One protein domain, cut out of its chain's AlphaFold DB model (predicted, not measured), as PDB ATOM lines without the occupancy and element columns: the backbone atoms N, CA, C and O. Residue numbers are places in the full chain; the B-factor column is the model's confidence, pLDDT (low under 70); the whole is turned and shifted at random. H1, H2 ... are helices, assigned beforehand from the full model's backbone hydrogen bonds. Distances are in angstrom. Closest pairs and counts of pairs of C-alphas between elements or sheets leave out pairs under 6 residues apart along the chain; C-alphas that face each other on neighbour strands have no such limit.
ATOM      1  N   GLN A 244      52.705  10.037 -55.682       85.56
ATOM      2  CA  GLN A 244      51.511   9.736 -54.889       85.56
ATOM      3  C   GLN A 244      50.866   8.414 -55.319       85.56
ATOM      4  O   GLN A 244      50.518   7.605 -54.458       85.56
ATOM      5  N   ARG A 245      50.788   8.144 -56.630       89.94
ATOM      6  CA  ARG A 245      50.283   6.879 -57.180       89.94
ATOM      7  C   ARG A 245      51.098   5.681 -56.690       89.94
ATOM      8  O   ARG A 245      50.533   4.730 -56.150       89.94
ATOM      9  N   LEU A 246      52.425   5.741 -56.808       90.50
ATOM     10  CA  LEU A 246      53.321   4.673 -56.350       90.50
ATOM     11  C   LEU A 246      53.253   4.472 -54.827       90.50
ATOM     12  O   LEU A 246      53.209   3.335 -54.349       90.50
ATOM     13  N   ALA A 247      53.183   5.562 -54.057       86.25
ATOM     14  CA  ALA A 247      53.014   5.503 -52.608       86.25
ATOM     15  C   ALA A 247      51.679   4.859 -52.196       86.25
ATOM     16  O   ALA A 247      51.642   4.046 -51.263       86.25
ATOM     17  N   ALA A 248      50.593   5.170 -52.910       85.56
ATOM     18  CA  ALA A 248      49.280   4.570 -52.696       85.56
ATOM     19  C   ALA A 248      49.296   3.065 -52.994       85.56
ATOM     20  O   ALA A 248      48.855   2.282 -52.151       85.56
ATOM     21  N   LEU A 249      49.886   2.647 -54.122       91.69
ATOM     22  CA  LEU A 249      50.039   1.231 -54.485       91.69
ATOM     23  C   LEU A 249      50.795   0.443 -53.410       91.69
ATOM     24  O   LEU A 249      50.334  -0.610 -52.965       91.69
ATOM     25  N   ARG A 250      51.920   0.979 -52.920       91.12
ATOM     26  CA  ARG A 250      52.678   0.357 -51.826       91.12
ATOM     27  C   ARG A 250      51.835   0.226 -50.559       91.12
ATOM     28  O   ARG A 250      51.808  -0.840 -49.945       91.12
ATOM     29  N   THR A 251      51.173   1.306 -50.151       88.88
ATOM     30  CA  THR A 251      50.362   1.332 -48.925       88.88
ATOM     31  C   THR A 251      49.206   0.341 -49.014       88.88
ATOM     32  O   THR A 251      48.936  -0.380 -48.052       88.88
ATOM     33  N   HIS A 252      48.564   0.254 -50.180       85.69
ATOM     34  CA  HIS A 252      47.515  -0.719 -50.450       85.69
ATOM     35  C   HIS A 252      48.042  -2.154 -50.336       85.69
ATOM     36  O   HIS A 252      47.479  -2.938 -49.577       85.69
ATOM     37  N   GLY A 253      49.181  -2.469 -50.964       91.19
ATOM     38  CA  GLY A 253      49.799  -3.795 -50.873       91.19
ATOM     39  C   GLY A 253      50.199  -4.195 -49.446       91.19
ATOM     40  O   GLY A 253      50.017  -5.344 -49.047       91.19
ATOM     41  N   ILE A 254      50.693  -3.257 -48.629       91.38
ATOM     42  CA  ILE A 254      50.995  -3.518 -47.208       91.38
ATOM     43  C   ILE A 254      49.708  -3.808 -46.421       91.38
ATOM     44  O   ILE A 254      49.666  -4.762 -45.640       91.38
ATOM     45  N   ARG A 255      48.646  -3.018 -46.634       88.62
ATOM     46  CA  ARG A 255      47.338  -3.237 -45.996       88.62
ATOM     47  C   ARG A 255      46.724  -4.571 -46.410       88.62
ATOM     48  O   ARG A 255      46.198  -5.274 -45.548       88.62
ATOM     49  N   GLN A 256      46.840  -4.936 -47.686       90.69
ATOM     50  CA  GLN A 256      46.394  -6.220 -48.217       90.69
ATOM     51  C   GLN A 256      47.121  -7.370 -47.515       90.69
ATOM     52  O   GLN A 256      46.470  -8.175 -46.857       90.69
ATOM     53  N   LYS A 257      48.461  -7.375 -47.505       92.62
ATOM     54  CA  LYS A 257      49.260  -8.405 -46.811       92.62
ATOM     55  C   LYS A 257      48.943  -8.504 -45.318       92.62
ATOM     56  O   LYS A 257      48.843  -9.602 -44.777       92.62
ATOM     57  N   SER A 258      48.768  -7.370 -44.636       92.44
ATOM     58  CA  SER A 258      48.378  -7.353 -43.219       92.44
ATOM     59  C   SER A 258      46.995  -7.977 -43.003       92.44
ATOM     60  O   SER A 258      46.805  -8.763 -42.072       92.44
ATOM     61  N   THR A 259      46.045  -7.668 -43.886       91.56
ATOM     62  CA  THR A 259      44.690  -8.233 -43.874       91.56
ATOM     63  C   THR A 259      44.732  -9.735 -44.114       91.56
ATOM     64  O   THR A 259      44.209 -10.483 -43.294       91.56
ATOM     65  N   GLU A 260      45.425 -10.197 -45.157       92.44
ATOM     66  CA  GLU A 260      45.597 -11.624 -45.442       92.44
ATOM     67  C   GLU A 260      46.191 -12.370 -44.246       92.44
ATOM     68  O   GLU A 260      45.666 -13.403 -43.846       92.44
ATOM     69  N   SER A 261      47.236 -11.832 -43.609       93.06
ATOM     70  CA  SER A 261      47.842 -12.444 -42.422       93.06
ATOM     71  C   SER A 261      46.858 -12.578 -41.258       93.06
ATOM     72  O   SER A 261      46.819 -13.627 -40.611       93.06
ATOM     73  N   LYS A 262      46.018 -11.563 -41.009       92.81
ATOM     74  CA  LYS A 262      44.953 -11.633 -39.991       92.81
ATOM     75  C   LYS A 262      43.906 -12.688 -40.343       92.81
ATOM     76  O   LYS A 262      43.506 -13.450 -39.464       92.81
ATOM     77  N   VAL A 263      43.502 -12.765 -41.612       93.31
ATOM     78  CA  VAL A 263      42.551 -13.770 -42.105       93.31
ATOM     79  C   VAL A 263      43.131 -15.177 -41.963       93.31
ATOM     80  O   VAL A 263      42.480 -16.027 -41.360       93.31
ATOM     81  N   ARG A 264      44.376 -15.419 -42.400       94.69
ATOM     82  CA  ARG A 264      45.064 -16.715 -42.238       94.69
ATOM     83  C   ARG A 264      45.177 -17.119 -40.768       94.69
ATOM     84  O   ARG A 264      44.950 -18.276 -40.429       94.69
ATOM     85  N   ALA A 265      45.520 -16.183 -39.881       93.19
ATOM     86  CA  ALA A 265      45.619 -16.446 -38.443       93.19
ATOM     87  C   ALA A 265      44.255 -16.724 -37.785       93.19
ATOM     88  O   ALA A 265      44.173 -17.511 -36.846       93.19
ATOM     89  N   ALA A 266      43.182 -16.083 -38.250       93.56
ATOM     90  CA  ALA A 266      41.828 -16.372 -37.784       93.56
ATOM     91  C   ALA A 266      41.334 -17.736 -38.282       93.56
ATOM     92  O   ALA A 266      40.758 -18.489 -37.506       93.56
ATOM     93  N   CYS A 267      41.612 -18.078 -39.545       93.06
ATOM     94  CA  CYS A 267      41.241 -19.370 -40.115       93.06
ATOM     95  C   CYS A 267      41.927 -20.529 -39.383       93.06
ATOM     96  O   CYS A 267      41.251 -21.474 -38.996       93.06
ATOM     97  N   ARG A 268      43.239 -20.426 -39.124       92.06
ATOM     98  CA  ARG A 268      43.984 -21.445 -38.364       92.06
ATOM     99  C   ARG A 268      43.402 -21.680 -36.968       92.06
ATOM    100  O   ARG A 268      43.129 -22.821 -36.624       92.06
ATOM    101  N   ARG A 269      43.092 -20.608 -36.232       92.94
ATOM    102  CA  ARG A 269      42.455 -20.705 -34.907       92.94
ATOM    103  C   ARG A 269      41.082 -21.379 -34.936       92.94
ATOM    104  O   ARG A 269      40.746 -22.102 -34.008       92.94
ATOM    105  N   LEU A 270      40.286 -21.147 -35.981       92.75
ATOM    106  CA  LEU A 270      38.982 -21.803 -36.128       92.75
ATOM    107  C   LEU A 270      39.122 -23.294 -36.453       92.75
ATOM    108  O   LEU A 270      38.366 -24.092 -35.914       92.75
ATOM    109  N   ILE A 271      40.107 -23.664 -37.281       90.69
ATOM    110  CA  ILE A 271      40.419 -25.070 -37.580       90.69
ATOM    111  C   ILE A 271      40.871 -25.797 -36.309       90.69
ATOM    112  O   ILE A 271      40.367 -26.877 -36.024       90.69
ATOM    113  N   GLU A 272      41.772 -25.196 -35.527       88.62
ATOM    114  CA  GLU A 272      42.244 -25.747 -34.245       88.62
ATOM    115  C   GLU A 272      41.102 -25.931 -33.234       88.62
ATOM    116  O   GLU A 272      41.087 -26.905 -32.490       88.62
ATOM    117  N   ALA A 273      40.115 -25.029 -33.238       87.94
ATOM    118  CA  ALA A 273      38.922 -25.124 -32.400       87.94
ATOM    119  C   ALA A 273      37.853 -26.106 -32.933       87.94
ATOM    120  O   ALA A 273      36.823 -26.287 -32.285       87.94
ATOM    121  N   GLY A 274      38.050 -26.707 -34.113       85.94
ATOM    122  CA  GLY A 274      37.062 -27.580 -34.757       85.94
ATOM    123  C   GLY A 274      35.814 -26.853 -35.281       85.94
ATOM    124  O   GLY A 274      34.810 -27.491 -35.596       85.94
ATOM    125  N   GLU A 275      35.846 -25.520 -35.386       86.12
ATOM    126  CA  GLU A 275      34.736 -24.721 -35.910       86.12
ATOM    127  C   GLU A 275      34.752 -24.672 -37.449       86.12
ATOM    128  O   GLU A 275      35.798 -24.593 -38.100       86.12
ATOM    129  N   GLN A 276      33.567 -24.636 -38.066       84.69
ATOM    130  CA  GLN A 276      33.461 -24.444 -39.514       84.69
ATOM    131  C   GLN A 276      33.922 -23.039 -39.932       84.69
ATOM    132  O   GLN A 276      33.489 -22.025 -39.379       84.69
ATOM    133  N   LEU A 277      34.715 -22.973 -41.006       86.62
ATOM    134  CA  LEU A 277      35.198 -21.739 -41.635       86.62
ATOM    135  C   LEU A 277      34.079 -20.981 -42.364       86.62
ATOM    136  O   LEU A 277      34.023 -20.909 -43.591       86.62
ATOM    137  N   ARG A 278      33.168 -20.383 -41.597       91.44
ATOM    138  CA  ARG A 278      32.147 -19.465 -42.111       91.44
ATOM    139  C   ARG A 278      32.696 -18.043 -42.143       91.44
ATOM    140  O   ARG A 278      33.407 -17.622 -41.231       91.44
ATOM    141  N   VAL A 279      32.303 -17.266 -43.153       90.94
ATOM    142  CA  VAL A 279      32.695 -15.846 -43.304       90.94
ATOM    143  C   VAL A 279      32.392 -15.038 -42.034       90.94
ATOM    144  O   VAL A 279      33.192 -14.207 -41.616       90.94
ATOM    145  N   THR A 280      31.263 -15.317 -41.379       92.88
ATOM    146  CA  THR A 280      30.854 -14.693 -40.110       92.88
ATOM    147  C   THR A 280      31.800 -15.029 -38.953       92.88
ATOM    148  O   THR A 280      32.176 -14.135 -38.195       92.88
ATOM    149  N   ALA A 281      32.219 -16.290 -38.836       90.31
ATOM    150  CA  ALA A 281      33.130 -16.753 -37.794       90.31
ATOM    151  C   ALA A 281      34.537 -16.162 -37.978       90.31
ATOM    152  O   ALA A 281      35.106 -15.617 -37.032       90.31
ATOM    153  N   VAL A 282      35.060 -16.170 -39.210       92.25
ATOM    154  CA  VAL A 282      36.370 -15.579 -39.535       92.25
ATOM    155  C   VAL A 282      36.367 -14.071 -39.285       92.25
ATOM    156  O   VAL A 282      37.300 -13.558 -38.671       92.25
ATOM    157  N   ALA A 283      35.309 -13.362 -39.691       93.12
ATOM    158  CA  ALA A 283      35.154 -11.927 -39.446       93.12
ATOM    159  C   ALA A 283      35.209 -11.584 -37.947       93.12
ATOM    160  O   ALA A 283      35.931 -10.666 -37.546       93.12
ATOM    161  N   ARG A 284      34.507 -12.366 -37.113       93.88
ATOM    162  CA  ARG A 284      34.500 -12.228 -35.648       93.88
ATOM    163  C   ARG A 284      35.901 -12.397 -35.056       93.88
ATOM    164  O   ARG A 284      36.346 -11.539 -34.298       93.88
ATOM    165  N   VAL A 285      36.610 -13.466 -35.422       92.81
ATOM    166  CA  VAL A 285      37.940 -13.784 -34.866       92.81
ATOM    167  C   VAL A 285      39.025 -12.833 -35.385       92.81
ATOM    168  O   VAL A 285      39.910 -12.427 -34.630       92.81
ATOM    169  N   ALA A 286      38.960 -12.443 -36.660       91.56
ATOM    170  CA  ALA A 286      39.903 -11.503 -37.266       91.56
ATOM    171  C   ALA A 286      39.651 -10.042 -36.847       91.56
ATOM    172  O   ALA A 286      40.546  -9.213 -37.012       91.56
ATOM    173  N   LYS A 287      38.456  -9.731 -36.314       92.69
ATOM    174  CA  LYS A 287      37.950  -8.368 -36.069       92.69
ATOM    175  C   LYS A 287      37.947  -7.517 -37.345       92.69
ATOM    176  O   LYS A 287      38.424  -6.385 -37.361       92.69
ATOM    177  N   ILE A 288      37.448  -8.093 -38.438       91.50
ATOM    178  CA  ILE A 288      37.378  -7.469 -39.767       91.50
ATOM    179  C   ILE A 288      35.941  -7.579 -40.289       91.50
ATOM    180  O   ILE A 288      35.228  -8.521 -39.952       91.50
ATOM    181  N   SER A 289      35.498  -6.617 -41.105       92.19
ATOM    182  CA  SER A 289      34.139  -6.620 -41.655       92.19
ATOM    183  C   SER A 289      33.862  -7.862 -42.514       92.19
ATOM    184  O   SER A 289      34.740  -8.361 -43.223       92.19
ATOM    185  N   ARG A 290      32.606  -8.328 -42.507       91.19
ATOM    186  CA  ARG A 290      32.165  -9.466 -43.333       91.19
ATOM    187  C   ARG A 290      32.403  -9.220 -44.825       91.19
ATOM    188  O   ARG A 290      32.878 -10.117 -45.505       91.19
ATOM    189  N   GLN A 291      32.144  -8.003 -45.307       90.81
ATOM    190  CA  GLN A 291      32.372  -7.613 -46.703       90.81
ATOM    191  C   GLN A 291      33.850  -7.736 -47.096       90.81
ATOM    192  O   GLN A 291      34.170  -8.281 -48.150       90.81
ATOM    193  N   THR A 292      34.757  -7.302 -46.217       86.69
ATOM    194  CA  THR A 292      36.196  -7.459 -46.438       86.69
ATOM    195  C   THR A 292      36.579  -8.937 -46.450       86.69
ATOM    196  O   THR A 292      37.281  -9.356 -47.354       86.69
ATOM    197  N   ILE A 293      36.083  -9.772 -45.531       91.69
ATOM    198  CA  ILE A 293      36.372 -11.218 -45.576       91.69
ATOM    199  C   ILE A 293      35.862 -11.861 -46.873       91.69
ATOM    200  O   ILE A 293      36.571 -12.675 -47.458       91.69
ATOM    201  N   THR A 294      34.688 -11.461 -47.370       91.12
ATOM    202  CA  THR A 294      34.161 -11.941 -48.657       91.12
ATOM    203  C   THR A 294      35.101 -11.613 -49.820       91.12
ATOM    204  O   THR A 294      35.357 -12.479 -50.652       91.12
ATOM    205  N   ALA A 295      35.680 -10.409 -49.855       87.69
ATOM    206  CA  ALA A 295      36.681 -10.047 -50.864       87.69
ATOM    207  C   ALA A 295      37.969 -10.897 -50.759       87.69
ATOM    208  O   ALA A 295      38.626 -11.171 -51.760       87.69
ATOM    209  N   TYR A 296      38.302 -11.380 -49.557       91.69
ATOM    210  CA  TYR A 296      39.475 -12.219 -49.275       91.69
ATOM    211  C   TYR A 296      39.135 -13.716 -49.155       91.69
ATOM    212  O   TYR A 296      39.895 -14.487 -48.567       91.69
ATOM    213  N   LYS A 297      38.018 -14.169 -49.744       91.69
ATOM    214  CA  LYS A 297      37.581 -15.577 -49.701       91.69
ATOM    215  C   LYS A 297      38.635 -16.547 -50.253       91.69
ATOM    216  O   LYS A 297      38.763 -17.661 -49.755       91.69
ATOM    217  N   HIS A 298      39.429 -16.110 -51.231       93.62
ATOM    218  CA  HIS A 298      40.543 -16.891 -51.781       93.62
ATOM    219  C   HIS A 298      41.562 -17.308 -50.703       93.62
ATOM    220  O   HIS A 298      42.010 -18.449 -50.706       93.62
ATOM    221  N   VAL A 299      41.842 -16.443 -49.721       92.75
ATOM    222  CA  VAL A 299      42.744 -16.739 -48.592       92.75
ATOM    223  C   VAL A 299      42.163 -17.825 -47.685       92.75
ATOM    224  O   VAL A 299      42.891 -18.650 -47.143       92.75
ATOM    225  N   MET A 300      40.838 -17.854 -47.514       91.56
ATOM    226  CA  MET A 300      40.176 -18.909 -46.741       91.56
ATOM    227  C   MET A 300      40.289 -20.265 -47.448       91.56
ATOM    228  O   MET A 300      40.569 -21.271 -46.801       91.56
ATOM    229  N   HIS A 301      40.101 -20.284 -48.771       90.94
ATOM    230  CA  HIS A 301      40.260 -21.493 -49.582       90.94
ATOM    231  C   HIS A 301      41.704 -22.005 -49.583       90.94
ATOM    232  O   HIS A 301      41.910 -23.210 -49.465       90.94
ATOM    233  N   GLU A 302      42.689 -21.105 -49.646       92.62
ATOM    234  CA  GLU A 302      44.117 -21.428 -49.535       92.62
ATOM    235  C   GLU A 302      44.419 -22.179 -48.225       92.62
ATOM    236  O   GLU A 302      45.013 -23.256 -48.238       92.62
ATOM    237  N   VAL A 303      43.946 -21.652 -47.088       90.44
ATOM    238  CA  VAL A 303      44.172 -22.263 -45.766       90.44
ATOM    239  C   VAL A 303      43.446 -23.602 -45.628       90.44
ATOM    240  O   VAL A 303      44.003 -24.544 -45.067       90.44
ATOM    241  N   LEU A 304      42.222 -23.708 -46.152       86.69
ATOM    242  CA  LEU A 304      41.462 -24.957 -46.134       86.69
ATOM    243  C   LEU A 304      42.159 -26.046 -46.964       86.69
ATOM    244  O   LEU A 304      42.299 -27.173 -46.496       86.69
ATOM    245  N   GLY A 305      42.640 -25.703 -48.164       85.56
ATOM    246  CA  GLY A 305      43.394 -26.621 -49.020       85.56
ATOM    247  C   GLY A 305      44.682 -27.113 -48.356       85.56
ATOM    248  O   GLY A 305      44.970 -28.309 -48.389       85.56
ATOM    249  N   ALA A 306      45.411 -26.220 -47.681       84.12
ATOM    250  CA  ALA A 306      46.611 -26.583 -46.928       84.12
ATOM    251  C   ALA A 306      46.309 -27.545 -45.762       84.12
ATOM    252  O   ALA A 306      47.019 -28.531 -45.585       84.12
ATOM    253  N   ALA A 307      45.233 -27.315 -45.002       80.25
ATOM    254  CA  ALA A 307      44.845 -28.180 -43.882       80.25
ATOM    255  C   ALA A 307      44.425 -29.594 -44.333       80.25
ATOM    256  O   ALA A 307      44.785 -30.589 -43.697       80.25
ATOM    257  N   VAL A 308      43.706 -29.696 -45.457       78.88
ATOM    258  CA  VAL A 308      43.323 -30.988 -46.052       78.88
ATOM    259  C   VAL A 308      44.557 -31.747 -46.545       78.88
ATOM    260  O   VAL A 308      44.681 -32.942 -46.278       78.88
ATOM    261  N   ALA A 309      45.507 -31.062 -47.189       73.94
ATOM    262  CA  ALA A 309      46.759 -31.670 -47.636       73.94
ATOM    263  C   ALA A 309      47.610 -32.204 -46.466       73.94
ATOM    264  O   ALA A 309      48.116 -33.324 -46.543       73.94
TER     265      ALA A 309
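What this domain is: This is residues 244 to 309 of the 360 residues of a protein of Pseudomonas aeruginosa (UniProt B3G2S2). One long helix, H1, sticks out as a free arm at residues 244 to 255, while two shorter helices, H2 and H4, pack on its later part and little H3 joins them. The 66 printed residues hold four named helices, H1 to H4 in order, and no named strand: all helix. The whole is elongated, 45 by 25 by 15 A, and only just compact, close to loose, with a radius of gyration of the C-alphas of 13.0 A.

Where its parts are: H1, residues 244 to 272, begins at C-alpha 244 (51.511, 9.736, -54.889) and is 42.1 A long. H2 is residues 279 to 286, 10.4 A; H3 is residues 290 to 295, 8.8 A. H4, residues 297 to 309, 18.6 A, ends at C-alpha 309 (46.759, -31.670, -47.636).

How they stand to each other: H1 touches H2 with residues 262 to 270 alone, about perpendicular at 79 degrees; the closest C-alphas, Ala 266 and Ala 286, are 5.3 A apart. H1 touches H4, closest C-alphas Arg 264 and Val 303, 6.6 A, at a steep tilt of 42 degrees, the same way. H2 touches H3, closest C-alphas Ala 283 and Arg 290, 5.5 A. Every O i to N i+4 pair is within hydrogen-bond range in H1, H2, H3 and H4.

The domain as a whole: The printed part has no cut and no long link; no printed residue is under 70 in pLDDT.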